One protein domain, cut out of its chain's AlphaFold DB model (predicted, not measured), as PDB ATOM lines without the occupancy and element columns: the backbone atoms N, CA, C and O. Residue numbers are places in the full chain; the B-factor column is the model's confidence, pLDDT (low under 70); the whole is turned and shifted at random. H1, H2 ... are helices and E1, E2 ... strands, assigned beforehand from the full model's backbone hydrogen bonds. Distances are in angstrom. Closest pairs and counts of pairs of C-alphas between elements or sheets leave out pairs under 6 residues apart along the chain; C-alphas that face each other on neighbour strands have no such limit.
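Overview. This is residues 247 to 410 and 422 to 436 of the 666 residues of a protein of Eutreptiella gymnastica (UniProt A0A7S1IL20). A strongly twisted sheet of four strands has H2 and H3 side by side along one face, while H1 packs on H3 away from the sheet. The small hairpin of E4 and E5 makes the opposite end of the long axis from H1, and the short helices H4 and H5 pack on the edge strand E3. The printed part has 179 residues, under half of them in named elements: five helices and six strands of mixed class, in the order H1 E1 H2 H3 E2 E3 E4 E5 H4 H5 E6. The large sheet runs E1, E6, E2, E3, all antiparallel. The whole is compact, with a radius of gyration of the C-alphas of 17.3 A and spans of 53 by 36 by 28 A.

Arrangement. Start at H1, residues 249 to 267, which is not on the sheet. It touches H3, residues 314 to 325, at a steep tilt of 44 degrees, the same way; C-alphas 259 and 322 are closest, 5.2 A apart. Next find E1, residues 276 to 281, antiparallel to E6, residues 428 to 435, with N 278 and O 433 2.9 A apart. H2, residues 288 to 299, is over E2, residues 329 to 336, at a height over the sheet of 8.0 A; C-alphas 295 and 332 are closest, 5.3 A apart. H3, on the same face at 9.5 A, is over E6 and only just over E2, with 3 C-alphas. E1, H2, H3 and E2 form a split strand-helix-strand unit, two strands running the same way with E6 between them; its crossover is right-handed. E2 pairs with E6 through N 333 and O 430, 2.8 A, and forms a hairpin with E3, residues 345 to 347, through N 345 and O 336, 2.8 A. E4, residues 361 to 364, and E5, residues 370 to 373, form a hairpin, with N 363 and O 371 2.8 A apart. H4, residues 376 to 382, is on the large sheet; H5, residues 387 to 391, is on the opposite face from H2. Every O i to N i+4 pair is within hydrogen-bond range in H1, H2, H3 and H5; H4 has 0 of 3, but 3 of 4 O i to N i+3 pairs.

Along the chain. Find C-alpha 249 at (-29.749, 30.670, -63.470); from there H1 runs 26.1 A. E2 spans 22.6 A and E6 22.9 A, ending at C-alpha 435, (-20.492, 10.912, -46.401).

Size, cuts and confidence. The C-alphas farthest apart, of Pro 269 and Phe 369, are 55.8 A apart. Residues 411 to 421 are not printed; C-alphas 410 and 422 are 18.3 A apart across the cut. The links H2 to H3 and E3 to E4 are long. Mean pLDDT of the printed part is 76.4; 59 residues are under 70, among them 361 to 377 and 399 to 410.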
ATOM      1  N   ALA A 247     -35.416  27.073 -65.204       49.91
ATOM      2  CA  ALA A 247     -34.296  27.807 -65.811       49.91
ATOM      3  C   ALA A 247     -33.758  28.973 -64.952       49.91
ATOM      4  O   ALA A 247     -33.213  29.938 -65.479       49.91
ATOM      5  N   THR A 248     -33.936  28.934 -63.628       58.78
ATOM      6  CA  THR A 248     -33.463  30.014 -62.756       58.78
ATOM      7  C   THR A 248     -31.947  29.925 -62.559       58.78
ATOM      8  O   THR A 248     -31.456  29.321 -61.600       58.78
ATOM      9  N   ASP A 249     -31.214  30.596 -63.446       55.81
ATOM     10  CA  ASP A 249     -29.749  30.670 -63.470       55.81
ATOM     11  C   ASP A 249     -29.138  31.136 -62.140       55.81
ATOM     12  O   ASP A 249     -28.055  30.697 -61.768       55.81
ATOM     13  N   ALA A 250     -29.824  31.990 -61.375       61.75
ATOM     14  CA  ALA A 250     -29.269  32.582 -60.157       61.75
ATOM     15  C   ALA A 250     -29.065  31.579 -59.010       61.75
ATOM     16  O   ALA A 250     -28.030  31.607 -58.340       61.75
ATOM     17  N   LEU A 251     -30.041  30.695 -58.771       66.12
ATOM     18  CA  LEU A 251     -29.915  29.639 -57.760       66.12
ATOM     19  C   LEU A 251     -29.034  28.497 -58.269       66.12
ATOM     20  O   LEU A 251     -28.269  27.932 -57.492       66.12
ATOM     21  N   LEU A 252     -29.101  28.194 -59.568       63.34
ATOM     22  CA  LEU A 252     -28.263  27.174 -60.194       63.34
ATOM     23  C   LEU A 252     -26.779  27.566 -60.186       63.34
ATOM     24  O   LEU A 252     -25.933  26.731 -59.878       63.34
ATOM     25  N   LEU A 253     -26.448  28.831 -60.451       65.81
ATOM     26  CA  LEU A 253     -25.078  29.348 -60.387       65.81
ATOM     27  C   LEU A 253     -24.515  29.251 -58.965       65.81
ATOM     28  O   LEU A 253     -23.393  28.786 -58.764       65.81
ATOM     29  N   ARG A 254     -25.326  29.630 -57.970       71.88
ATOM     30  CA  ARG A 254     -25.004  29.478 -56.545       71.88
ATOM     31  C   ARG A 254     -24.768  28.014 -56.164       71.88
ATOM     32  O   ARG A 254     -23.778  27.708 -55.504       71.88
ATOM     33  N   ALA A 255     -25.640  27.115 -56.619       71.38
ATOM     34  CA  ALA A 255     -25.499  25.676 -56.410       71.38
ATOM     35  C   ALA A 255     -24.259  25.101 -57.102       71.38
ATOM     36  O   ALA A 255     -23.584  24.254 -56.536       71.38
ATOM     37  N   SER A 256     -23.913  25.597 -58.290       71.81
ATOM     38  CA  SER A 256     -22.766  25.113 -59.065       71.81
ATOM     39  C   SER A 256     -21.432  25.408 -58.377       71.81
ATOM     40  O   SER A 256     -20.553  24.545 -58.361       71.81
ATOM     41  N   ALA A 257     -21.287  26.589 -57.764       77.94
ATOM     42  CA  ALA A 257     -20.097  26.929 -56.983       77.94
ATOM     43  C   ALA A 257     -19.930  25.990 -55.777       77.94
ATOM     44  O   ALA A 257     -18.873  25.387 -55.605       77.94
ATOM     45  N   LEU A 258     -20.999  25.792 -54.996       85.12
ATOM     46  CA  LEU A 258     -20.984  24.868 -53.860       85.12
ATOM     47  C   LEU A 258     -20.732  23.421 -54.292       85.12
ATOM     48  O   LEU A 258     -19.941  22.725 -53.667       85.12
ATOM     49  N   HIS A 259     -21.385  22.968 -55.360       83.19
ATOM     50  CA  HIS A 259     -21.221  21.617 -55.885       83.19
ATOM     51  C   HIS A 259     -19.785  21.349 -56.338       83.19
ATOM     52  O   HIS A 259     -19.260  20.273 -56.070       83.19
ATOM     53  N   THR A 260     -19.138  22.323 -56.983       83.25
ATOM     54  CA  THR A 260     -17.743  22.199 -57.432       83.25
ATOM     55  C   THR A 260     -16.806  21.999 -56.245       83.25
ATOM     56  O   THR A 260     -16.049  21.029 -56.220       83.25
ATOM     57  N   GLU A 261     -16.912  22.858 -55.230       87.94
ATOM     58  CA  GLU A 261     -16.089  22.759 -54.020       87.94
ATOM     59  C   GLU A 261     -16.394  21.488 -53.220       87.94
ATOM     60  O   GLU A 261     -15.487  20.826 -52.719       87.94
ATOM     61  N   LEU A 262     -17.665  21.084 -53.149       89.56
ATOM     62  CA  LEU A 262     -18.069  19.850 -52.479       89.56
ATOM     63  C   LEU A 262     -17.520  18.617 -53.194       89.56
ATOM     64  O   LEU A 262     -17.027  17.704 -52.539       89.56
ATOM     65  N   ARG A 263     -17.569  18.584 -54.529       86.94
ATOM     66  CA  ARG A 263     -17.001  17.487 -55.318       86.94
ATOM     67  C   ARG A 263     -15.481  17.425 -55.155       86.94
ATOM     68  O   ARG A 263     -14.946  16.327 -55.029       86.94
ATOM     69  N   ALA A 264     -14.802  18.573 -55.112       87.06
ATOM     70  CA  ALA A 264     -13.366  18.640 -54.848       87.06
ATOM     71  C   ALA A 264     -13.014  18.120 -53.443       87.06
ATOM     72  O   ALA A 264     -12.097  17.316 -53.306       87.06
ATOM     73  N   ALA A 265     -13.782  18.508 -52.419       90.56
ATOM     74  CA  ALA A 265     -13.610  18.015 -51.056       90.56
ATOM     75  C   ALA A 265     -13.839  16.498 -50.960       90.56
ATOM     76  O   ALA A 265     -12.990  15.781 -50.448       90.56
ATOM     77  N   LEU A 266     -14.944  15.981 -51.512       90.06
ATOM     78  CA  LEU A 266     -15.265  14.544 -51.490       90.06
ATOM     79  C   LEU A 266     -14.223  13.677 -52.214       90.06
ATOM     80  O   LEU A 266     -14.061  12.503 -51.874       90.06
ATOM     81  N   ALA A 267     -13.536  14.244 -53.209       88.00
ATOM     82  CA  ALA A 267     -12.460  13.591 -53.945       88.00
ATOM     83  C   ALA A 267     -11.136  13.545 -53.162       88.00
ATOM     84  O   ALA A 267     -10.247  12.779 -53.534       88.00
ATOM     85  N   HIS A 268     -10.987  14.348 -52.106       88.81
ATOM     86  CA  HIS A 268      -9.756  14.421 -51.331       88.81
ATOM     87  C   HIS A 268      -9.692  13.294 -50.274       88.81
ATOM     88  O   HIS A 268     -10.652  13.133 -49.511       88.81
ATOM     89  N   PRO A 269      -8.579  12.537 -50.174       87.94
ATOM     90  CA  PRO A 269      -8.427  11.458 -49.190       87.94
ATOM     91  C   PRO A 269      -8.596  11.917 -47.737       87.94
ATOM     92  O   PRO A 269      -9.232  11.234 -46.940       87.94
ATOM     93  N   ASP A 270      -8.085  13.107 -47.415       88.62
ATOM     94  CA  ASP A 270      -8.072  13.626 -46.038       88.62
ATOM     95  C   ASP A 270      -9.412  14.229 -45.582       88.62
ATOM     96  O   ASP A 270      -9.591  14.552 -44.407       88.62
ATOM     97  N   PHE A 271     -10.373  14.424 -46.488       90.19
ATOM     98  CA  PHE A 271     -11.656  15.024 -46.132       90.19
ATOM     99  C   PHE A 271     -12.610  13.951 -45.608       90.19
ATOM    100  O   PHE A 271     -13.185  13.218 -46.400       90.19
ATOM    101  N   LEU A 272     -12.818  13.847 -44.292       90.62
ATOM    102  CA  LEU A 272     -13.633  12.774 -43.689       90.62
ATOM    103  C   LEU A 272     -13.181  11.371 -44.160       90.62
ATOM    104  O   LEU A 272     -13.946  10.694 -44.855       90.62
ATOM    105  N   PRO A 273     -11.944  10.936 -43.845       90.62
ATOM    106  CA  PRO A 273     -11.375   9.682 -44.354       90.62
ATOM    107  C   PRO A 273     -12.186   8.452 -43.927       90.62
ATOM    108  O   PRO A 273     -12.464   7.585 -44.747       90.62
ATOM    109  N   GLU A 274     -12.685   8.438 -42.691       91.50
ATOM    110  CA  GLU A 274     -13.553   7.374 -42.154       91.50
ATOM    111  C   GLU A 274     -15.039   7.565 -42.519       91.50
ATOM    112  O   GLU A 274     -15.916   6.831 -42.063       91.50
ATOM    113  N   GLY A 275     -15.348   8.568 -43.344       91.50
ATOM    114  CA  GLY A 275     -16.713   8.989 -43.632       91.50
ATOM    115  C   GLY A 275     -17.300   9.815 -42.489       91.50
ATOM    116  O   GLY A 275     -16.580  10.379 -41.665       91.50
ATOM    117  N   GLY A 276     -18.623   9.949 -42.464       93.31
ATOM    118  CA  GLY A 276     -19.330  10.688 -41.422       93.31
ATOM    119  C   GLY A 276     -20.581  11.378 -41.942       93.31
ATOM    120  O   GLY A 276     -21.219  10.913 -42.887       93.31
ATOM    121  N   LYS A 277     -20.950  12.493 -41.311       94.25
ATOM    122  CA  LYS A 277     -22.102  13.298 -41.722       94.25
ATOM    123  C   LYS A 277     -21.728  14.761 -41.872       94.25
ATOM    124  O   LYS A 277     -21.021  15.318 -41.036       94.25
ATOM    125  N   LEU A 278     -22.258  15.374 -42.921       94.00
ATOM    126  CA  LEU A 278     -22.149  16.800 -43.198       94.00
ATOM    127  C   LEU A 278     -23.539  17.421 -43.080       94.00
ATOM    128  O   LEU A 278     -24.497  16.881 -43.627       94.00
ATOM    129  N   GLY A 279     -23.675  18.531 -42.365       92.44
ATOM    130  CA  GLY A 279     -24.977  19.124 -42.071       92.44
ATOM    131  C   GLY A 279     -25.041  20.616 -42.343       92.44
ATOM    132  O   GLY A 279     -24.053  21.330 -42.200       92.44
ATOM    133  N   LEU A 280     -26.234  21.099 -42.670       90.69
ATOM    134  CA  LEU A 280     -26.600  22.511 -42.642       90.69
ATOM    135  C   LEU A 280     -27.815  22.677 -41.729       90.69
ATOM    136  O   LEU A 280     -28.851  22.058 -41.971       90.69
ATOM    137  N   ARG A 281     -27.714  23.546 -40.717       88.38
ATOM    138  CA  ARG A 281     -28.905  24.068 -40.037       88.38
ATOM    139  C   ARG A 281     -29.569  25.062 -40.985       88.38
ATOM    140  O   ARG A 281     -28.934  26.037 -41.385       88.38
ATOM    141  N   CYS A 282     -30.806  24.780 -41.378       88.94
ATOM    142  CA  CYS A 282     -31.540  25.626 -42.306       88.94
ATOM    143  C   CYS A 282     -31.684  27.041 -41.740       88.94
ATOM    144  O   CYS A 282     -31.867  27.228 -40.535       88.94
ATOM    145  N   ARG A 283     -31.616  28.043 -42.616       86.50
ATOM    146  CA  ARG A 283     -31.692  29.456 -42.222       86.50
ATOM    147  C   ARG A 283     -33.117  29.958 -42.085       86.50
ATOM    148  O   ARG A 283     -33.345  30.967 -41.421       86.50
ATOM    149  N   HIS A 284     -34.065  29.288 -42.729       87.00
ATOM    150  CA  HIS A 284     -35.478  29.628 -42.662       87.00
ATOM    151  C   HIS A 284     -36.265  28.657 -41.792       87.00
ATOM    152  O   HIS A 284     -35.825  27.540 -41.515       87.00
ATOM    153  N   LEU A 285     -37.455  29.094 -41.381       85.56
ATOM    154  CA  LEU A 285     -38.399  28.220 -40.710       85.56
ATOM    155  C   LEU A 285     -39.382  27.645 -41.731       85.56
ATOM    156  O   LEU A 285     -39.642  28.229 -42.789       85.56
ATOM    157  N   TYR A 286     -39.947  26.489 -41.413       86.00
ATOM    158  CA  TYR A 286     -40.791  25.739 -42.336       86.00
ATOM    159  C   TYR A 286     -42.019  25.173 -41.643       86.00
ATOM    160  O   TYR A 286     -41.958  24.798 -40.475       86.00
ATOM    161  N   GLU A 287     -43.123  25.083 -42.379       84.19
ATOM    162  CA  GLU A 287     -44.296  24.326 -41.939       84.19
ATOM    163  C   GLU A 287     -44.200  22.839 -42.332       84.19
ATOM    164  O   GLU A 287     -43.391  22.429 -43.168       84.19
ATOM    165  N   GLU A 288     -45.059  22.006 -41.739       85.88
ATOM    166  CA  GLU A 288     -44.991  20.541 -41.869       85.88
ATOM    167  C   GLU A 288     -45.157  20.048 -43.295       85.88
ATOM    168  O   GLU A 288     -44.464  19.128 -43.721       85.88
ATOM    169  N   THR A 289     -46.051  20.667 -44.056       85.94
ATOM    170  CA  THR A 289     -46.294  20.277 -45.447       85.94
ATOM    171  C   THR A 289     -45.052  20.514 -46.314       85.94
ATOM    172  O   THR A 289     -44.774  19.709 -47.204       85.94
ATOM    173  N   GLN A 290     -44.286  21.577 -46.040       87.81
ATOM    174  CA  GLN A 290     -43.051  21.911 -46.747       87.81
ATOM    175  C   GLN A 290     -41.964  20.887 -46.427       87.81
ATOM    176  O   GLN A 290     -41.391  20.306 -47.350       87.81
ATOM    177  N   LEU A 291     -41.734  20.603 -45.139       90.19
ATOM    178  CA  LEU A 291     -40.712  19.643 -44.710       90.19
ATOM    179  C   LEU A 291     -41.042  18.208 -45.123       90.19
ATOM    180  O   LEU A 291     -40.164  17.503 -45.613       90.19
ATOM    181  N   ALA A 292     -42.305  17.783 -45.028       90.31
ATOM    182  CA  ALA A 292     -42.724  16.462 -45.491       90.31
ATOM    183  C   ALA A 292     -42.510  16.285 -47.006       90.31
ATOM    184  O   ALA A 292     -42.093  15.219 -47.462       90.31
ATOM    185  N   GLN A 293     -42.756  17.334 -47.800       88.75
ATOM    186  CA  GLN A 293     -42.476  17.310 -49.238       88.75
ATOM    187  C   GLN A 293     -40.976  17.302 -49.540       88.75
ATOM    188  O   GLN A 293     -40.563  16.591 -50.458       88.75
ATOM    189  N   ALA A 294     -40.176  18.072 -48.797       89.81
ATOM    190  CA  ALA A 294     -38.720  18.073 -48.918       89.81
ATOM    191  C   ALA A 294     -38.157  16.673 -48.647       89.81
ATOM    192  O   ALA A 294     -37.476  16.095 -49.491       89.81
ATOM    193  N   GLU A 295     -38.536  16.092 -47.509       90.06
ATOM    194  CA  GLU A 295     -38.125  14.762 -47.071       90.06
ATOM    195  C   GLU A 295     -38.511  13.679 -48.087       90.06
ATOM    196  O   GLU A 295     -37.671  12.877 -48.490       90.06
ATOM    197  N   SER A 296     -39.759  13.685 -48.567       88.44
ATOM    198  CA  SER A 296     -40.225  12.728 -49.578       88.44
ATOM    199  C   SER A 296     -39.421  12.810 -50.879       88.44
ATOM    200  O   SER A 296     -39.100  11.776 -51.464       88.44
ATOM    201  N   LYS A 297     -39.068  14.019 -51.330       84.62
ATOM    202  CA  LYS A 297     -38.314  14.224 -52.576       84.62
ATOM    203  C   LYS A 297     -36.848  13.839 -52.448       84.62
ATOM    204  O   LYS A 297     -36.299  13.286 -53.393       84.62
ATOM    205  N   LEU A 298     -36.238  14.098 -51.293       84.81
ATOM    206  CA  LEU A 298     -34.865  13.680 -51.018       84.81
ATOM    207  C   LEU A 298     -34.765  12.147 -50.932       84.81
ATOM    208  O   LEU A 298     -33.879  11.567 -51.557       84.81
ATOM    209  N   LYS A 299     -35.736  11.483 -50.281       80.44
ATOM    210  CA  LYS A 299     -35.823  10.009 -50.217       80.44
ATOM    211  C   LYS A 299     -36.047   9.346 -51.577       80.44
ATOM    212  O   LYS A 299     -35.531   8.262 -51.816       80.44
ATOM    213  N   ALA A 300     -36.803   9.981 -52.474       75.25
ATOM    214  CA  ALA A 300     -37.085   9.442 -53.809       75.25
ATOM    215  C   ALA A 300     -35.878   9.483 -54.774       75.25
ATOM    216  O   ALA A 300     -35.987   8.992 -55.897       75.25
ATOM    217  N   GLY A 301     -34.747  10.064 -54.358       66.56
ATOM    218  CA  GLY A 301     -33.519  10.152 -55.145       66.56
ATOM    219  C   GLY A 301     -32.977  11.577 -55.177       66.56
ATOM    220  O   GLY A 301     -33.306  12.358 -56.073       66.56
ATOM    221  N   ALA A 302     -32.102  11.903 -54.224       58.72
ATOM    222  CA  ALA A 302     -31.508  13.232 -54.078       58.72
ATOM    223  C   ALA A 302     -30.723  13.692 -55.328       58.72
ATOM    224  O   ALA A 302     -30.712  14.883 -55.634       58.72
ATOM    225  N   ALA A 303     -30.165  12.760 -56.109       53.38
ATOM    226  CA  ALA A 303     -29.482  13.045 -57.377       53.38
ATOM    227  C   ALA A 303     -30.391  13.673 -58.455       53.38
ATOM    228  O   ALA A 303     -29.901  14.355 -59.350       53.38
ATOM    229  N   GLY A 304     -31.713  13.471 -58.365       50.34
ATOM    230  CA  GLY A 304     -32.714  14.079 -59.250       50.34
ATOM    231  C   GLY A 304     -33.518  15.207 -58.597       50.34
ATOM    232  O   GLY A 304     -34.507  15.669 -59.175       50.34
ATOM    233  N   ALA A 305     -33.163  15.630 -57.381       56.72
ATOM    234  CA  ALA A 305     -33.923  16.614 -56.626       56.72
ATOM    235  C   ALA A 305     -33.509  18.049 -56.992       56.72
ATOM    236  O   ALA A 305     -32.551  18.618 -56.483       56.72
ATOM    237  N   TYR A 306     -34.287  18.651 -57.885       64.25
ATOM    238  CA  TYR A 306     -34.177  20.053 -58.281       64.25
ATOM    239  C   TYR A 306     -34.441  20.983 -57.084       64.25
ATOM    240  O   TYR A 306     -35.441  20.796 -56.386       64.25
ATOM    241  N   VAL A 307     -33.625  22.033 -56.913       68.94
ATOM    242  CA  VAL A 307     -33.785  23.088 -55.882       68.94
ATOM    243  C   VAL A 307     -35.245  23.547 -55.773       68.94
ATOM    244  O   VAL A 307     -35.845  23.524 -54.702       68.94
ATOM    245  N   SER A 308     -35.859  23.850 -56.916       65.44
ATOM    246  CA  SER A 308     -37.243  24.325 -57.036       65.44
ATOM    247  C   SER A 308     -38.296  23.318 -56.548       65.44
ATOM    248  O   SER A 308     -39.400  23.686 -56.134       65.44
ATOM    249  N   LYS A 309     -37.981  22.018 -56.568       74.44
ATOM    250  CA  LYS A 309     -38.892  20.971 -56.104       74.44
ATOM    251  C   LYS A 309     -38.780  20.744 -54.604       74.44
ATOM    252  O   LYS A 309     -39.772  20.308 -54.034       74.44
ATOM    253  N   LEU A 310     -37.664  21.050 -53.950       79.44
ATOM    254  CA  LEU A 310     -37.437  20.669 -52.552       79.44
ATOM    255  C   LEU A 310     -38.356  21.360 -51.541       79.44
ATOM    256  O   LEU A 310     -38.474  20.863 -50.435       79.44
ATOM    257  N   LYS A 311     -39.030  22.464 -51.896       85.69
ATOM    258  CA  LYS A 311     -39.853  23.272 -50.962       85.69
ATOM    259  C   LYS A 311     -39.083  23.843 -49.765       85.69
ATOM    260  O   LYS A 311     -39.691  24.454 -48.890       85.69
ATOM    261  N   LEU A 312     -37.761  23.711 -49.780       87.88
ATOM    262  CA  LEU A 312     -36.845  24.488 -48.966       87.88
ATOM    263  C   LEU A 312     -36.640  25.864 -49.624       87.88
ATOM    264  O   LEU A 312     -36.805  26.013 -50.837       87.88
ATOM    265  N   LYS A 313     -36.334  26.886 -48.828       87.25
ATOM    266  CA  LYS A 313     -36.152  28.266 -49.289       87.25
ATOM    267  C   LYS A 313     -34.694  28.492 -49.669       87.25
ATOM    268  O   LYS A 313     -33.796  28.144 -48.909       87.25
ATOM    269  N   ASN A 314     -34.487  29.114 -50.829       84.12
ATOM    270  CA  ASN A 314     -33.219  29.714 -51.244       84.12
ATOM    271  C   ASN A 314     -31.995  28.807 -50.994       84.12
ATOM    272  O   ASN A 314     -31.874  27.737 -51.593       84.12
ATOM    273  N   GLU A 315     -31.082  29.236 -50.127       84.25
ATOM    274  CA  GLU A 315     -29.837  28.557 -49.784       84.25
ATOM    275  C   GLU A 315     -30.033  27.162 -49.180       84.25
ATOM    276  O   GLU A 315     -29.241  26.268 -49.474       84.25
ATOM    277  N   ASP A 316     -31.104  26.939 -48.416       89.25
ATOM    278  CA  ASP A 316     -31.372  25.646 -47.782       89.25
ATOM    279  C   ASP A 316     -31.646  24.584 -48.861       89.25
ATOM    280  O   ASP A 316     -31.136  23.463 -48.811       89.25
ATOM    281  N   ALA A 317     -32.395  24.971 -49.901       86.19
ATOM    282  CA  ALA A 317     -32.646  24.127 -51.065       86.19
ATOM    283  C   ALA A 317     -31.391  23.929 -51.926       86.19
ATOM    284  O   ALA A 317     -31.178  22.838 -52.453       86.19
ATOM    285  N   VAL A 318     -30.560  24.968 -52.071       84.88
ATOM    286  CA  VAL A 318     -29.301  24.906 -52.830       84.88
ATOM    287  C   VAL A 318     -28.332  23.902 -52.211       84.88
ATOM    288  O   VAL A 318     -27.774  23.075 -52.935       84.88
ATOM    289  N   VAL A 319     -28.147  23.933 -50.892       88.31
ATOM    290  CA  VAL A 319     -27.246  23.005 -50.194       88.31
ATOM    291  C   VAL A 319     -27.776  21.575 -50.274       88.31
ATOM    292  O   VAL A 319     -27.032  20.676 -50.664       88.31
ATOM    293  N   ALA A 320     -29.071  21.368 -50.014       88.31
ATOM    294  CA  ALA A 320     -29.702  20.055 -50.127       88.31
ATOM    295  C   ALA A 320     -29.572  19.447 -51.532       88.31
ATOM    296  O   ALA A 320     -29.197  18.283 -51.674       88.31
ATOM    297  N   ALA A 321     -29.831  20.242 -52.575       82.12
ATOM    298  CA  ALA A 321     -29.668  19.805 -53.956       82.12
ATOM    299  C   ALA A 321     -28.196  19.534 -54.304       82.12
ATOM    300  O   ALA A 321     -27.910  18.580 -55.020       82.12
ATOM    301  N   SER A 322     -27.255  20.326 -53.779       85.00
ATOM    302  CA  SER A 322     -25.816  20.131 -54.025       85.00
ATOM    303  C   SER A 322     -25.300  18.833 -53.400       85.00
ATOM    304  O   SER A 322     -24.541  18.113 -54.047       85.00
ATOM    305  N   PHE A 323     -25.752  18.498 -52.184       88.19
ATOM    306  CA  PHE A 323     -25.474  17.204 -51.552       88.19
ATOM    307  C   PHE A 323     -26.010  16.043 -52.393       88.19
ATOM    308  O   PHE A 323     -25.268  15.112 -52.705       88.19
ATOM    309  N   GLY A 324     -27.271  16.137 -52.824       82.19
ATOM    310  CA  GLY A 324     -27.897  15.122 -53.667       82.19
ATOM    311  C   GLY A 324     -27.208  14.954 -55.020       82.19
ATOM    312  O   GLY A 324     -26.947  13.830 -55.443       82.19
ATOM    313  N   ALA A 325     -26.841  16.058 -55.675       78.50
ATOM    314  CA  ALA A 325     -26.113  16.049 -56.941       78.50
ATOM    315  C   ALA A 325     -24.737  15.383 -56.812       78.50
ATOM    316  O   ALA A 325     -24.289  14.746 -57.760       78.50
ATOM    317  N   CYS A 326     -24.087  15.468 -55.645       81.88
ATOM    318  CA  CYS A 326     -22.856  14.735 -55.332       81.88
ATOM    319  C   CYS A 326     -23.064  13.237 -55.038       81.88
ATOM    320  O   CYS A 326     -22.097  12.545 -54.734       81.88
ATOM    321  N   GLY A 327     -24.297  12.729 -55.133       80.62
ATOM    322  CA  GLY A 327     -24.629  11.331 -54.860       80.62
ATOM    323  C   GLY A 327     -24.713  10.991 -53.371       80.62
ATOM    324  O   GLY A 327     -24.717   9.813 -53.027       80.62
ATOM    325  N   LEU A 328     -24.769  11.994 -52.489       86.50
ATOM    326  CA  LEU A 328     -24.908  11.762 -51.054       86.50
ATOM    327  C   LEU A 328     -26.364  11.441 -50.696       86.50
ATOM    328  O   LEU A 328     -27.300  11.995 -51.279       86.50
ATOM    329  N   GLU A 329     -26.557  10.580 -49.699       88.31
ATOM    330  CA  GLU A 329     -27.872  10.361 -49.097       88.31
ATOM    331  C   GLU A 329     -28.216  11.553 -48.205       88.31
ATOM    332  O   GLU A 329     -27.487  11.849 -47.259       88.31
ATOM    333  N   VAL A 330     -29.320  12.240 -48.507       90.62
ATOM    334  CA  VAL A 330     -29.709  13.487 -47.841       90.62
ATOM    335  C   VAL A 330     -31.000  13.297 -47.052       90.62
ATOM    336  O   VAL A 330     -32.017  12.868 -47.595       90.62
ATOM    337  N   THR A 331     -30.982  13.699 -45.785       91.69
ATOM    338  CA  THR A 331     -32.140  13.701 -44.888       91.69
ATOM    339  C   THR A 331     -32.497  15.127 -44.483       91.69
ATOM    340  O   THR A 331     -31.622  15.922 -44.148       91.69
ATOM    341  N   CYS A 332     -33.793  15.447 -44.486       93.06
ATOM    342  CA  CYS A 332     -34.322  16.689 -43.927       93.06
ATOM    343  C   CYS A 332     -34.932  16.407 -42.548       93.06
ATOM    344  O   CYS A 332     -35.825  15.571 -42.428       93.06
ATOM    345  N   LEU A 333     -34.458  17.107 -41.521       91.75
ATOM    346  CA  LEU A 333     -34.859  16.952 -40.125       91.75
ATOM    347  C   LEU A 333     -35.726  18.129 -39.682       91.75
ATOM    348  O   LEU A 333     -35.498  19.259 -40.111       91.75
ATOM    349  N   ARG A 334     -36.678  17.868 -38.784       90.44
ATOM    350  CA  ARG A 334     -37.421  18.890 -38.031       90.44
ATOM    351  C   ARG A 334     -36.703  19.095 -36.709       90.44
ATOM    352  O   ARG A 334     -36.470  18.112 -36.008       90.44
ATOM    353  N   MET A 335     -36.359  20.329 -36.374       84.75
ATOM    354  CA  MET A 335     -35.578  20.640 -35.181       84.75
ATOM    355  C   MET A 335     -36.341  21.582 -34.269       84.75
ATOM    356  O   MET A 335     -36.858  22.606 -34.709       84.75
ATOM    357  N   LEU A 336     -36.338  21.264 -32.983       78.19
ATOM    358  CA  LEU A 336     -36.683  22.203 -31.933       78.19
ATOM    359  C   LEU A 336     -35.432  22.504 -31.128       78.19
ATOM    360  O   LEU A 336     -34.802  21.591 -30.602       78.19
ATOM    361  N   ASP A 337     -35.074  23.776 -31.052       72.56
ATOM    362  CA  ASP A 337     -33.992  24.241 -30.196       72.56
ATOM    363  C   ASP A 337     -34.603  24.851 -28.921       72.56
ATOM    364  O   ASP A 337     -35.751  25.298 -28.911       72.56
ATOM    365  N   TYR A 338     -33.894  24.736 -27.803       61.53
ATOM    366  CA  TYR A 338     -34.306  25.308 -26.525       61.53
ATOM    367  C   TYR A 338     -33.045  25.761 -25.806       61.53
ATOM    368  O   TYR A 338     -32.183  24.940 -25.490       61.53
ATOM    369  N   GLU A 339     -32.952  27.056 -25.519       54.88
ATOM    370  CA  GLU A 339     -31.707  27.717 -25.102       54.88
ATOM    371  C   GLU A 339     -31.021  27.081 -23.887       54.88
ATOM    372  O   GLU A 339     -29.796  27.020 -23.834       54.88
ATOM    373  N   ASP A 340     -31.803  26.546 -22.945       52.16
ATOM    374  CA  ASP A 340     -31.285  25.911 -21.727       52.16
ATOM    375  C   ASP A 340     -30.916  24.423 -21.906       52.16
ATOM    376  O   ASP A 340     -30.344  23.817 -20.999       52.16
ATOM    377  N   SER A 341     -31.284  23.799 -23.032       54.59
ATOM    378  CA  SER A 341     -31.100  22.354 -23.256       54.59
ATOM    379  C   SER A 341     -29.724  21.989 -23.818       54.59
ATOM    380  O   SER A 341     -29.322  20.831 -23.739       54.59
ATOM    381  N   GLY A 342     -28.987  22.969 -24.355       60.69
ATOM    382  CA  GLY A 342     -27.652  22.791 -24.932       60.69
ATOM    383  C   GLY A 342     -27.617  22.046 -26.273       60.69
ATOM    384  O   GLY A 342     -26.646  22.208 -27.012       60.69
ATOM    385  N   GLU A 343     -28.657  21.280 -26.619       73.31
ATOM    386  CA  GLU A 343     -28.717  20.497 -27.850       73.31
ATOM    387  C   GLU A 343     -30.144  20.410 -28.431       73.31
ATOM    388  O   GLU A 343     -31.082  20.078 -27.701       73.31
ATOM    389  N   PRO A 344     -30.332  20.643 -29.747       79.75
ATOM    390  CA  PRO A 344     -31.645  20.547 -30.373       79.75
ATOM    391  C   PRO A 344     -32.252  19.140 -30.312       79.75
ATOM    392  O   PRO A 344     -31.564  18.132 -30.480       79.75
ATOM    393  N   VAL A 345     -33.576  19.079 -30.190       82.44
ATOM    394  CA  VAL A 345     -34.370  17.849 -30.277       82.44
ATOM    395  C   VAL A 345     -34.926  17.692 -31.689       82.44
ATOM    396  O   VAL A 345     -35.418  18.646 -32.296       82.44
ATOM    397  N   VAL A 346     -34.870  16.473 -32.221       87.38
ATOM    398  CA  VAL A 346     -35.428  16.145 -33.537       87.38
ATOM    399  C   VAL A 346     -36.862  15.662 -33.382       87.38
ATOM    400  O   VAL A 346     -37.154  14.848 -32.513       87.38
ATOM    401  N   LEU A 347     -37.766  16.132 -34.243       85.62
ATOM    402  CA  LEU A 347     -39.141  15.635 -34.314       85.62
ATOM    403  C   LEU A 347     -39.309  14.678 -35.498       85.62
ATOM    404  O   LEU A 347     -38.916  14.997 -36.621       85.62
ATOM    405  N   ALA A 348     -40.017  13.563 -35.289       85.31
ATOM    406  CA  ALA A 348     -40.476  12.720 -36.400       85.31
ATOM    407  C   ALA A 348     -41.457  13.482 -37.304       85.31
ATOM    408  O   ALA A 348     -41.398  13.400 -38.530       85.31
ATOM    409  N   LYS A 349     -42.382  14.218 -36.683       84.75
ATOM    410  CA  LYS A 349     -43.432  14.985 -37.349       84.75
ATOM    411  C   LYS A 349     -43.894  16.113 -36.439       84.75
ATOM    412  O   LYS A 349     -43.964  15.919 -35.227       84.75
ATOM    413  N   MET A 350     -44.262  17.261 -37.000       80.75
ATOM    414  CA  MET A 350     -44.948  18.280 -36.210       80.75
ATOM    415  C   MET A 350     -46.360  17.814 -35.804       80.75
ATOM    416  O   MET A 350     -47.017  17.089 -36.564       80.75
ATOM    417  N   PRO A 351     -46.859  18.211 -34.618       73.56
ATOM    418  CA  PRO A 351     -48.243  18.005 -34.215       73.56
ATOM    419  C   PRO A 351     -49.241  18.490 -35.268       73.56
ATOM    420  O   PRO A 351     -49.094  19.512 -35.931       73.56
ATOM    421  N   THR A 352     -50.298  17.706 -35.382       73.12
ATOM    422  CA  THR A 352     -51.463  17.932 -36.224       73.12
ATOM    423  C   THR A 352     -52.599  18.524 -35.397       73.12
ATOM    424  O   THR A 352     -52.569  18.516 -34.166       73.12
ATOM    425  N   LYS A 353     -53.691  18.909 -36.066       66.50
ATOM    426  CA  LYS A 353     -54.938  19.301 -35.395       66.50
ATOM    427  C   LYS A 353     -55.420  18.298 -34.338       66.50
ATOM    428  O   LYS A 353     -55.983  18.712 -33.332       66.50
ATOM    429  N   ALA A 354     -55.190  17.002 -34.542       68.19
ATOM    430  CA  ALA A 354     -55.693  15.963 -33.646       68.19
ATOM    431  C   ALA A 354     -54.924  15.869 -32.313       68.19
ATOM    432  O   ALA A 354     -55.508  15.488 -31.305       68.19
ATOM    433  N   ASN A 355     -53.635  16.218 -32.290       71.44
ATOM    434  CA  ASN A 355     -52.758  16.054 -31.120       71.44
ATOM    435  C   ASN A 355     -52.071  17.358 -30.678       71.44
ATOM    436  O   ASN A 355     -51.243  17.354 -29.771       71.44
ATOM    437  N   ALA A 356     -52.434  18.498 -31.259       66.19
ATOM    438  CA  ALA A 356     -51.878  19.780 -30.851       66.19
ATOM    439  C   ALA A 356     -52.276  20.199 -29.427       66.19
ATOM    440  O   ALA A 356     -51.575  20.984 -28.794       66.19
ATOM    441  N   ASN A 357     -53.384  19.685 -28.883       65.88
ATOM    442  CA  ASN A 357     -53.757  19.914 -27.479       65.88
ATOM    443  C   ASN A 357     -52.886  19.157 -26.488       65.88
ATOM    444  O   ASN A 357     -52.742  19.605 -25.356       65.88
ATOM    445  N   SER A 358     -52.284  18.056 -26.925       69.25
ATOM    446  CA  SER A 358     -51.318  17.312 -26.134       69.25
ATOM    447  C   SER A 358     -49.888  17.776 -26.362       69.25
ATOM    448  O   SER A 358     -49.023  17.146 -25.783       69.25
ATOM    449  N   PHE A 359     -49.622  18.792 -27.195       70.44
ATOM    450  CA  PHE A 359     -48.275  19.277 -27.510       70.44
ATOM    451  C   PHE A 359     -47.970  20.586 -26.769       70.44
ATOM    452  O   PHE A 359     -48.523  21.635 -27.106       70.44
ATOM    453  N   GLY A 360     -47.092  20.516 -25.766       70.94
ATOM    454  CA  GLY A 360     -46.751  21.639 -24.889       70.94
ATOM    455  C   GLY A 360     -47.826  21.972 -23.848       70.94
ATOM    456  O   GLY A 360     -48.944  21.458 -23.873       70.94
ATOM    457  N   THR A 361     -47.485  22.865 -22.918       68.38
ATOM    458  CA  THR A 361     -48.383  23.351 -21.860       68.38
ATOM    459  C   THR A 361     -48.565  24.866 -21.966       68.38
ATOM    460  O   THR A 361     -47.602  25.612 -22.143       68.38
ATOM    461  N   THR A 362     -49.800  25.344 -21.805       69.25
ATOM    462  CA  THR A 362     -50.141  26.775 -21.773       69.25
ATOM    463  C   THR A 362     -49.581  27.451 -20.513       69.25
ATOM    464  O   THR A 362     -50.015  27.169 -19.390       69.25
ATOM    465  N   ARG A 363     -48.621  28.366 -20.685       64.75
ATOM    466  CA  ARG A 363     -47.934  29.114 -19.618       64.75
ATOM    467  C   ARG A 363     -48.061  30.616 -19.860       64.75
ATOM    468  O   ARG A 363     -48.195  31.044 -20.999       64.75
ATOM    469  N   SER A 364     -48.053  31.408 -18.791       61.19
ATOM    470  CA  SER A 364     -48.008  32.867 -18.914       61.19
ATOM    471  C   SER A 364     -46.643  33.298 -19.435       61.19
ATOM    472  O   SER A 364     -45.621  32.813 -18.949       61.19
ATOM    473  N   VAL A 365     -46.643  34.202 -20.405       54.97
ATOM    474  CA  VAL A 365     -45.432  34.739 -21.018       54.97
ATOM    475  C   VAL A 365     -45.237  36.181 -20.574       54.97
ATOM    476  O   VAL A 365     -46.196  36.951 -20.506       54.97
ATOM    477  N   GLU A 366     -44.002  36.551 -20.247       46.28
ATOM    478  CA  GLU A 366     -43.667  37.934 -19.920       46.28
ATOM    479  C   GLU A 366     -43.943  38.838 -21.135       46.28
ATOM    480  O   GLU A 366     -43.416  38.611 -22.221       46.28
ATOM    481  N   GLY A 367     -44.807  39.845 -20.967       51.06
ATOM    482  CA  GLY A 367     -45.126  40.825 -22.011       51.06
ATOM    483  C   GLY A 367     -46.472  40.676 -22.736       51.06
ATOM    484  O   GLY A 367     -46.845  41.650 -23.384       51.06
ATOM    485  N   ALA A 368     -47.194  39.545 -22.616       46.97
ATOM    486  CA  ALA A 368     -48.657  39.353 -22.811       46.97
ATOM    487  C   ALA A 368     -49.028  37.888 -23.144       46.97
ATOM    488  O   ALA A 368     -48.224  37.144 -23.698       46.97
ATOM    489  N   PHE A 369     -50.299  37.550 -22.852       50.81
ATOM    490  CA  PHE A 369     -51.031  36.292 -23.076       50.81
ATOM    491  C   PHE A 369     -50.400  34.998 -22.526       50.81
ATOM    492  O   PHE A 369     -49.212  34.880 -22.227       50.81
ATOM    493  N   ARG A 370     -51.258  33.990 -22.339       57.00
ATOM    494  CA  ARG A 370     -50.777  32.622 -22.165       57.00
ATOM    495  C   ARG A 370     -50.378  32.111 -23.552       57.00
ATOM    496  O   ARG A 370     -51.026  32.474 -24.529       57.00
ATOM    497  N   ALA A 371     -49.290  31.354 -23.611       57.56
ATOM    498  CA  ALA A 371     -48.836  30.659 -24.803       57.56
ATOM    499  C   ALA A 371     -48.610  29.190 -24.453       57.56
ATOM    500  O   ALA A 371     -48.049  28.873 -23.394       57.56
ATOM    501  N   LYS A 372     -48.978  28.267 -25.340       60.94
ATOM    502  CA  LYS A 372     -48.438  26.911 -25.271       60.94
ATOM    503  C   LYS A 372     -46.928  26.981 -25.477       60.94
ATOM    504  O   LYS A 372     -46.415  27.592 -26.406       60.94
ATOM    505  N   THR A 373     -46.211  26.402 -24.535       63.62
ATOM    506  CA  THR A 373     -44.750  26.372 -24.465       63.62
ATOM    507  C   THR A 373     -44.355  24.920 -24.240       63.62
ATOM    508  O   THR A 373     -45.095  24.176 -23.592       63.62
ATOM    509  N   VAL A 374     -43.213  24.489 -24.760       66.81
ATOM    510  CA  VAL A 374     -42.691  23.144 -24.493       66.81
ATOM    511  C   VAL A 374     -41.445  23.321 -23.642       66.81
ATOM    512  O   VAL A 374     -40.522  24.016 -24.048       66.81
ATOM    513  N   THR A 375     -41.433  22.770 -22.428       68.12
ATOM    514  CA  THR A 375     -40.215  22.781 -21.596       68.12
ATOM    515  C   THR A 375     -39.196  21.760 -22.102       68.12
ATOM    516  O   THR A 375     -39.621  20.789 -22.724       68.12
ATOM    517  N   PRO A 376     -37.897  21.873 -21.758       66.62
ATOM    518  CA  PRO A 376     -36.889  20.868 -22.117       66.62
ATOM    519  C   PRO A 376     -37.306  19.435 -21.766       66.62
ATOM    520  O   PRO A 376     -37.127  18.518 -22.558       66.62
ATOM    521  N   ASP A 377     -37.949  19.261 -20.606       67.56
ATOM    522  CA  ASP A 377     -38.451  17.959 -20.153       67.56
ATOM    523  C   ASP A 377     -39.624  17.438 -21.008       67.56
ATOM    524  O   ASP A 377     -39.763  16.237 -21.186       67.56
ATOM    525  N   GLU A 378     -40.461  18.333 -21.545       70.38
ATOM    526  CA  GLU A 378     -41.610  17.979 -22.400       70.38
ATOM    527  C   GLU A 378     -41.163  17.745 -23.855       70.38
ATOM    528  O   GLU A 378     -41.801  16.999 -24.584       70.38
ATOM    529  N   LEU A 379     -40.059  18.363 -24.286       70.69
ATOM    530  CA  LEU A 379     -39.507  18.240 -25.637       70.69
ATOM    531  C   LEU A 379     -39.147  16.791 -25.986       70.69
ATOM    532  O   LEU A 379     -39.397  16.362 -27.111       70.69
ATOM    533  N   ILE A 380     -38.620  16.032 -25.021       68.12
ATOM    534  CA  ILE A 380     -38.268  14.614 -25.197       68.12
ATOM    535  C   ILE A 380     -39.507  13.772 -25.517       68.12
ATOM    536  O   ILE A 380     -39.429  12.896 -26.372       68.12
ATOM    537  N   ASP A 381     -40.656  14.063 -24.897       73.56
ATOM    538  CA  ASP A 381     -41.892  13.292 -25.098       73.56
ATOM    539  C   ASP A 381     -42.436  13.413 -26.532       73.56
ATOM    540  O   ASP A 381     -43.181  12.548 -26.997       73.56
ATOM    541  N   TYR A 382     -42.068  14.484 -27.242       72.50
ATOM    542  CA  TYR A 382     -42.467  14.708 -28.634       72.50
ATOM    543  C   TYR A 382     -41.343  14.471 -29.644       72.50
ATOM    544  O   TYR A 382     -41.606  14.356 -30.846       72.50
ATOM    545  N   GLY A 383     -40.103  14.435 -29.169       77.38
ATOM    546  CA  GLY A 383     -38.918  14.196 -29.967       77.38
ATOM    547  C   GLY A 383     -38.699  12.723 -30.274       77.38
ATOM    548  O   GLY A 383     -39.110  11.831 -29.541       77.38
ATOM    549  N   THR A 384     -37.983  12.454 -31.358       83.75
ATOM    550  CA  THR A 384     -37.352  11.147 -31.589       83.75
ATOM    551  C   THR A 384     -36.076  10.975 -30.766       83.75
ATOM    552  O   THR A 384     -35.548   9.872 -30.700       83.75
ATOM    553  N   GLY A 385     -35.570  12.062 -30.176       85.50
ATOM    554  CA  GLY A 385     -34.332  12.121 -29.403       85.50
ATOM    555  C   GLY A 385     -33.591  13.438 -29.632       85.50
ATOM    556  O   GLY A 385     -34.013  14.266 -30.451       85.50
ATOM    557  N   TYR A 386     -32.483  13.625 -28.918       85.56
ATOM    558  CA  TYR A 386     -31.548  14.712 -29.206       85.56
ATOM    559  C   TYR A 386     -30.879  14.487 -30.564       85.56
ATOM    560  O   TYR A 386     -30.781  13.359 -31.051       85.56
ATOM    561  N   LEU A 387     -30.446  15.564 -31.211       85.25
ATOM    562  CA  LEU A 387     -29.869  15.529 -32.552       85.25
ATOM    563  C   LEU A 387     -28.712  14.523 -32.674       85.25
ATOM    564  O   LEU A 387     -28.702  13.721 -33.604       85.25
ATOM    565  N   GLN A 388     -27.789  14.514 -31.722       86.44
ATOM    566  CA  GLN A 388     -26.640  13.622 -31.640       86.44
ATOM    567  C   GLN A 388     -27.057  12.173 -31.383       86.44
ATOM    568  O   GLN A 388     -26.428  11.268 -31.920       86.44
ATOM    569  N   ASP A 389     -28.144  11.923 -30.652       87.44
ATOM    570  CA  ASP A 389     -28.670  10.561 -30.482       87.44
ATOM    571  C   ASP A 389     -29.308  10.040 -31.780       87.44
ATOM    572  O   ASP A 389     -29.216   8.856 -32.105       87.44
ATOM    573  N   VAL A 390     -29.957  10.927 -32.542       88.81
ATOM    574  CA  VAL A 390     -30.714  10.565 -33.749       88.81
ATOM    575  C   VAL A 390     -29.812  10.439 -34.975       88.81
ATOM    576  O   VAL A 390     -29.988   9.523 -35.778       88.81
ATOM    577  N   VAL A 391     -28.851  11.350 -35.148       89.69
ATOM    578  CA  VAL A 391     -27.952  11.364 -36.311       89.69
ATOM    579  C   VAL A 391     -26.472  11.259 -35.956       89.69
ATOM    580  O   VAL A 391     -25.656  11.246 -36.868       89.69
ATOM    581  N   GLY A 392     -26.072  11.094 -34.699       90.06
ATOM    582  CA  GLY A 392     -24.655  11.026 -34.329       90.06
ATOM    583  C   GLY A 392     -23.924  12.356 -34.515       90.06
ATOM    584  O   GLY A 392     -24.531  13.421 -34.625       90.06
ATOM    585  N   GLU A 393     -22.595  12.293 -34.570       90.62
ATOM    586  CA  GLU A 393     -21.767  13.471 -34.821       90.62
ATOM    587  C   GLU A 393     -21.951  13.987 -36.260       90.62
ATOM    588  O   GLU A 393     -21.910  13.224 -37.232       90.62
ATOM    589  N   VAL A 394     -22.152  15.300 -36.390       91.00
ATOM    590  CA  VAL A 394     -22.350  15.991 -37.668       91.00
ATOM    591  C   VAL A 394     -21.353  17.136 -37.784       91.00
ATOM    592  O   VAL A 394     -21.275  18.001 -36.910       91.00
ATOM    593  N   GLN A 395     -20.631  17.183 -38.901       92.19
ATOM    594  CA  GLN A 395     -19.826  18.339 -39.273       92.19
ATOM    595  C   GLN A 395     -20.740  19.409 -39.873       92.19
ATOM    596  O   GLN A 395     -21.291  19.246 -40.960       92.19
ATOM    597  N   TRP A 396     -20.946  20.501 -39.142       90.12
ATOM    598  CA  TRP A 396     -21.852  21.573 -39.556       90.12
ATOM    599  C   TRP A 396     -21.157  22.591 -40.458       90.12
ATOM    600  O   TRP A 396     -20.132  23.162 -40.080       90.12
ATOM    601  N   LEU A 397     -21.757  22.845 -41.620       90.12
ATOM    602  CA  LEU A 397     -21.348  23.883 -42.556       90.12
ATOM    603  C   LEU A 397     -21.851  25.263 -42.132       90.12
ATOM    604  O   LEU A 397     -23.004  25.434 -41.731       90.12
ATOM    605  N   GLY A 398     -20.993  26.260 -42.339       83.94
ATOM    606  CA  GLY A 398     -21.298  27.672 -42.131       83.94
ATOM    607  C   GLY A 398     -21.107  28.138 -40.687       83.94
ATOM    608  O   GLY A 398     -21.056  27.358 -39.734       83.94
ATOM    609  N   LYS A 399     -20.995  29.457 -40.510       69.25
ATOM    610  CA  LYS A 399     -20.785  30.091 -39.194       69.25
ATOM    611  C   LYS A 399     -22.040  30.136 -38.323       69.25
ATOM    612  O   LYS A 399     -21.958  30.473 -37.142       69.25
ATOM    613  N   HIS A 400     -23.197  29.793 -38.879       61.16
ATOM    614  CA  HIS A 400     -24.491  29.813 -38.200       61.16
ATOM    615  C   HIS A 400     -24.659  28.608 -37.259       61.16
ATOM    616  O   HIS A 400     -25.579  27.811 -37.406       61.16
ATOM    617  N   LYS A 401     -23.748  28.448 -36.290       50.66
ATOM    618  CA  LYS A 401     -23.817  27.343 -35.323       50.66
ATOM    619  C   LYS A 401     -24.904  27.540 -34.259       50.66
ATOM    620  O   LYS A 401     -25.466  26.549 -33.812       50.66
ATOM    621  N   ALA A 402     -25.252  28.776 -33.898       48.16
ATOM    622  CA  ALA A 402     -26.293  29.061 -32.903       48.16
ATOM    623  C   ALA A 402     -26.588  30.571 -32.820       48.16
ATOM    624  O   ALA A 402     -26.280  31.221 -31.823       48.16
ATOM    625  N   THR A 403     -27.131  31.193 -33.871       43.00
ATOM    626  CA  THR A 403     -27.641  32.567 -33.712       43.00
ATOM    627  C   THR A 403     -28.976  32.523 -32.981       43.00
ATOM    628  O   THR A 403     -30.002  32.326 -33.624       43.00
ATOM    629  N   GLN A 404     -28.904  32.687 -31.653       47.06
ATOM    630  CA  GLN A 404     -29.970  33.007 -30.693       47.06
ATOM    631  C   GLN A 404     -31.298  33.406 -31.359       47.06
ATOM    632  O   GLN A 404     -31.533  34.578 -31.666       47.06
ATOM    633  N   GLN A 405     -32.186  32.435 -31.575       50.38
ATOM    634  CA  GLN A 405     -33.588  32.678 -31.913       50.38
ATOM    635  C   GLN A 405     -34.429  32.618 -30.632       50.38
ATOM    636  O   GLN A 405     -35.362  31.835 -30.509       50.38
ATOM    637  N   LEU A 406     -34.103  33.525 -29.702       45.50
ATOM    638  CA  LEU A 406     -34.631  33.674 -28.334       45.50
ATOM    639  C   LEU A 406     -36.172  33.620 -28.186       45.50
ATOM    640  O   LEU A 406     -36.674  33.438 -27.078       45.50
ATOM    641  N   TRP A 407     -36.941  33.800 -29.266       43.03
ATOM    642  CA  TRP A 407     -38.396  34.001 -29.197       43.03
ATOM    643  C   TRP A 407     -39.224  32.987 -29.993       43.03
ATOM    644  O   TRP A 407     -40.302  32.601 -29.543       43.03
ATOM    645  N   ALA A 408     -38.739  32.510 -31.144       42.31
ATOM    646  CA  ALA A 408     -39.541  31.668 -32.039       42.31
ATOM    647  C   ALA A 408     -39.775  30.245 -31.503       42.31
ATOM    648  O   ALA A 408     -40.725  29.587 -31.922       42.31
ATOM    649  N   GLU A 409     -38.923  29.788 -30.589       50.31
ATOM    650  CA  GLU A 409     -38.856  28.393 -30.142       50.31
ATOM    651  C   GLU A 409     -39.463  28.171 -28.756       50.31
ATOM    652  O   GLU A 409     -39.708  27.038 -28.358       50.31
ATOM    653  N   ARG A 410     -39.752  29.241 -28.006       49.53
ATOM    654  CA  ARG A 410     -40.367  29.117 -26.677       49.53
ATOM    655  C   ARG A 410     -41.873  28.848 -26.766       49.53
ATOM    656  O   ARG A 410     -42.419  28.185 -25.885       49.53
ATOM    657  N   HIS A 422     -55.831  27.254 -36.651       51.94
ATOM    658  CA  HIS A 422     -55.980  26.093 -35.808       51.94
ATOM    659  C   HIS A 422     -54.612  25.540 -35.383       51.94
ATOM    660  O   HIS A 422     -54.402  25.522 -34.182       51.94
ATOM    661  N   TYR A 423     -53.680  25.152 -36.277       57.31
ATOM    662  CA  TYR A 423     -52.453  24.438 -35.848       57.31
ATOM    663  C   TYR A 423     -51.255  24.482 -36.824       57.31
ATOM    664  O   TYR A 423     -50.468  23.538 -36.854       57.31
ATOM    665  N   SER A 424     -51.088  25.531 -37.630       60.88
ATOM    666  CA  SER A 424     -49.888  25.684 -38.471       60.88
ATOM    667  C   SER A 424     -48.848  26.547 -37.757       60.88
ATOM    668  O   SER A 424     -49.125  27.696 -37.422       60.88
ATOM    669  N   PHE A 425     -47.658  26.001 -37.516       68.62
ATOM    670  CA  PHE A 425     -46.518  26.741 -36.976       68.62
ATOM    671  C   PHE A 425     -45.259  26.397 -37.764       68.62
ATOM    672  O   PHE A 425     -45.186  25.375 -38.451       68.62
ATOM    673  N   TYR A 426     -44.285  27.292 -37.672       77.88
ATOM    674  CA  TYR A 426     -43.000  27.123 -38.318       77.88
ATOM    675  C   TYR A 426     -41.992  26.526 -37.337       77.88
ATOM    676  O   TYR A 426     -41.946  26.925 -36.174       77.88
ATOM    677  N   THR A 427     -41.169  25.600 -37.812       80.00
ATOM    678  CA  THR A 427     -40.079  24.982 -37.049       80.00
ATOM    679  C   THR A 427     -38.746  25.167 -37.766       80.00
ATOM    680  O   THR A 427     -38.720  25.437 -38.973       80.00
ATOM    681  N   LEU A 428     -37.643  25.021 -37.032       84.38
ATOM    682  CA  LEU A 428     -36.323  24.906 -37.634       84.38
ATOM    683  C   LEU A 428     -36.194  23.575 -38.371       84.38
ATOM    684  O   LEU A 428     -36.853  22.580 -38.063       84.38
ATOM    685  N   ALA A 429     -35.280  23.549 -39.330       89.25
ATOM    686  CA  ALA A 429     -34.914  22.329 -40.019       89.25
ATOM    687  C   ALA A 429     -33.397  22.192 -40.123       89.25
ATOM    688  O   ALA A 429     -32.656  23.163 -39.974       89.25
ATOM    689  N   ALA A 430     -32.940  20.980 -40.406       91.88
ATOM    690  CA  ALA A 430     -31.584  20.742 -40.875       91.88
ATOM    691  C   ALA A 430     -31.594  19.798 -42.065       91.88
ATOM    692  O   ALA A 430     -32.431  18.904 -42.166       91.88
ATOM    693  N   VAL A 431     -30.615  19.983 -42.939       92.44
ATOM    694  CA  VAL A 431     -30.310  19.059 -44.020       92.44
ATOM    695  C   VAL A 431     -29.009  18.362 -43.663       92.44
ATOM    696  O   VAL A 431     -27.994  19.025 -43.462       92.44
ATOM    697  N   VAL A 432     -29.035  17.037 -43.573       94.19
ATOM    698  CA  VAL A 432     -27.879  16.216 -43.199       94.19
ATOM    699  C   VAL A 432     -27.603  15.214 -44.307       94.19
ATOM    700  O   VAL A 432     -28.516  14.524 -44.755       94.19
ATOM    701  N   ALA A 433     -26.353  15.140 -44.748       93.62
ATOM    702  CA  ALA A 433     -25.888  14.222 -45.771       93.62
ATOM    703  C   ALA A 433     -24.900  13.202 -45.201       93.62
ATOM    704  O   ALA A 433     -23.966  13.568 -44.482       93.62
ATOM    705  N   ALA A 434     -25.093  11.928 -45.543       92.88
ATOM    706  CA  ALA A 434     -24.144  10.869 -45.223       92.88
ATOM    707  C   ALA A 434     -22.961  10.908 -46.199       92.88
ATOM    708  O   ALA A 434     -23.144  10.922 -47.416       92.88
ATOM    709  N   VAL A 435     -21.748  10.917 -45.654       92.69
ATOM    710  CA  VAL A 435     -20.492  10.912 -46.401       92.69
ATOM    711  C   VAL A 435     -19.841   9.530 -46.233       92.69
ATOM    712  O   VAL A 435     -19.463   9.187 -45.112       92.69
ATOM    713  N   PRO A 436     -19.694   8.725 -47.304       90.94
ATOM    714  CA  PRO A 436     -19.019   7.426 -47.226       90.94
ATOM    715  C   PRO A 436     -17.521   7.570 -46.890       90.94
ATOM    716  O   PRO A 436     -16.961   8.628 -47.185       90.94
TER     717      PRO A 436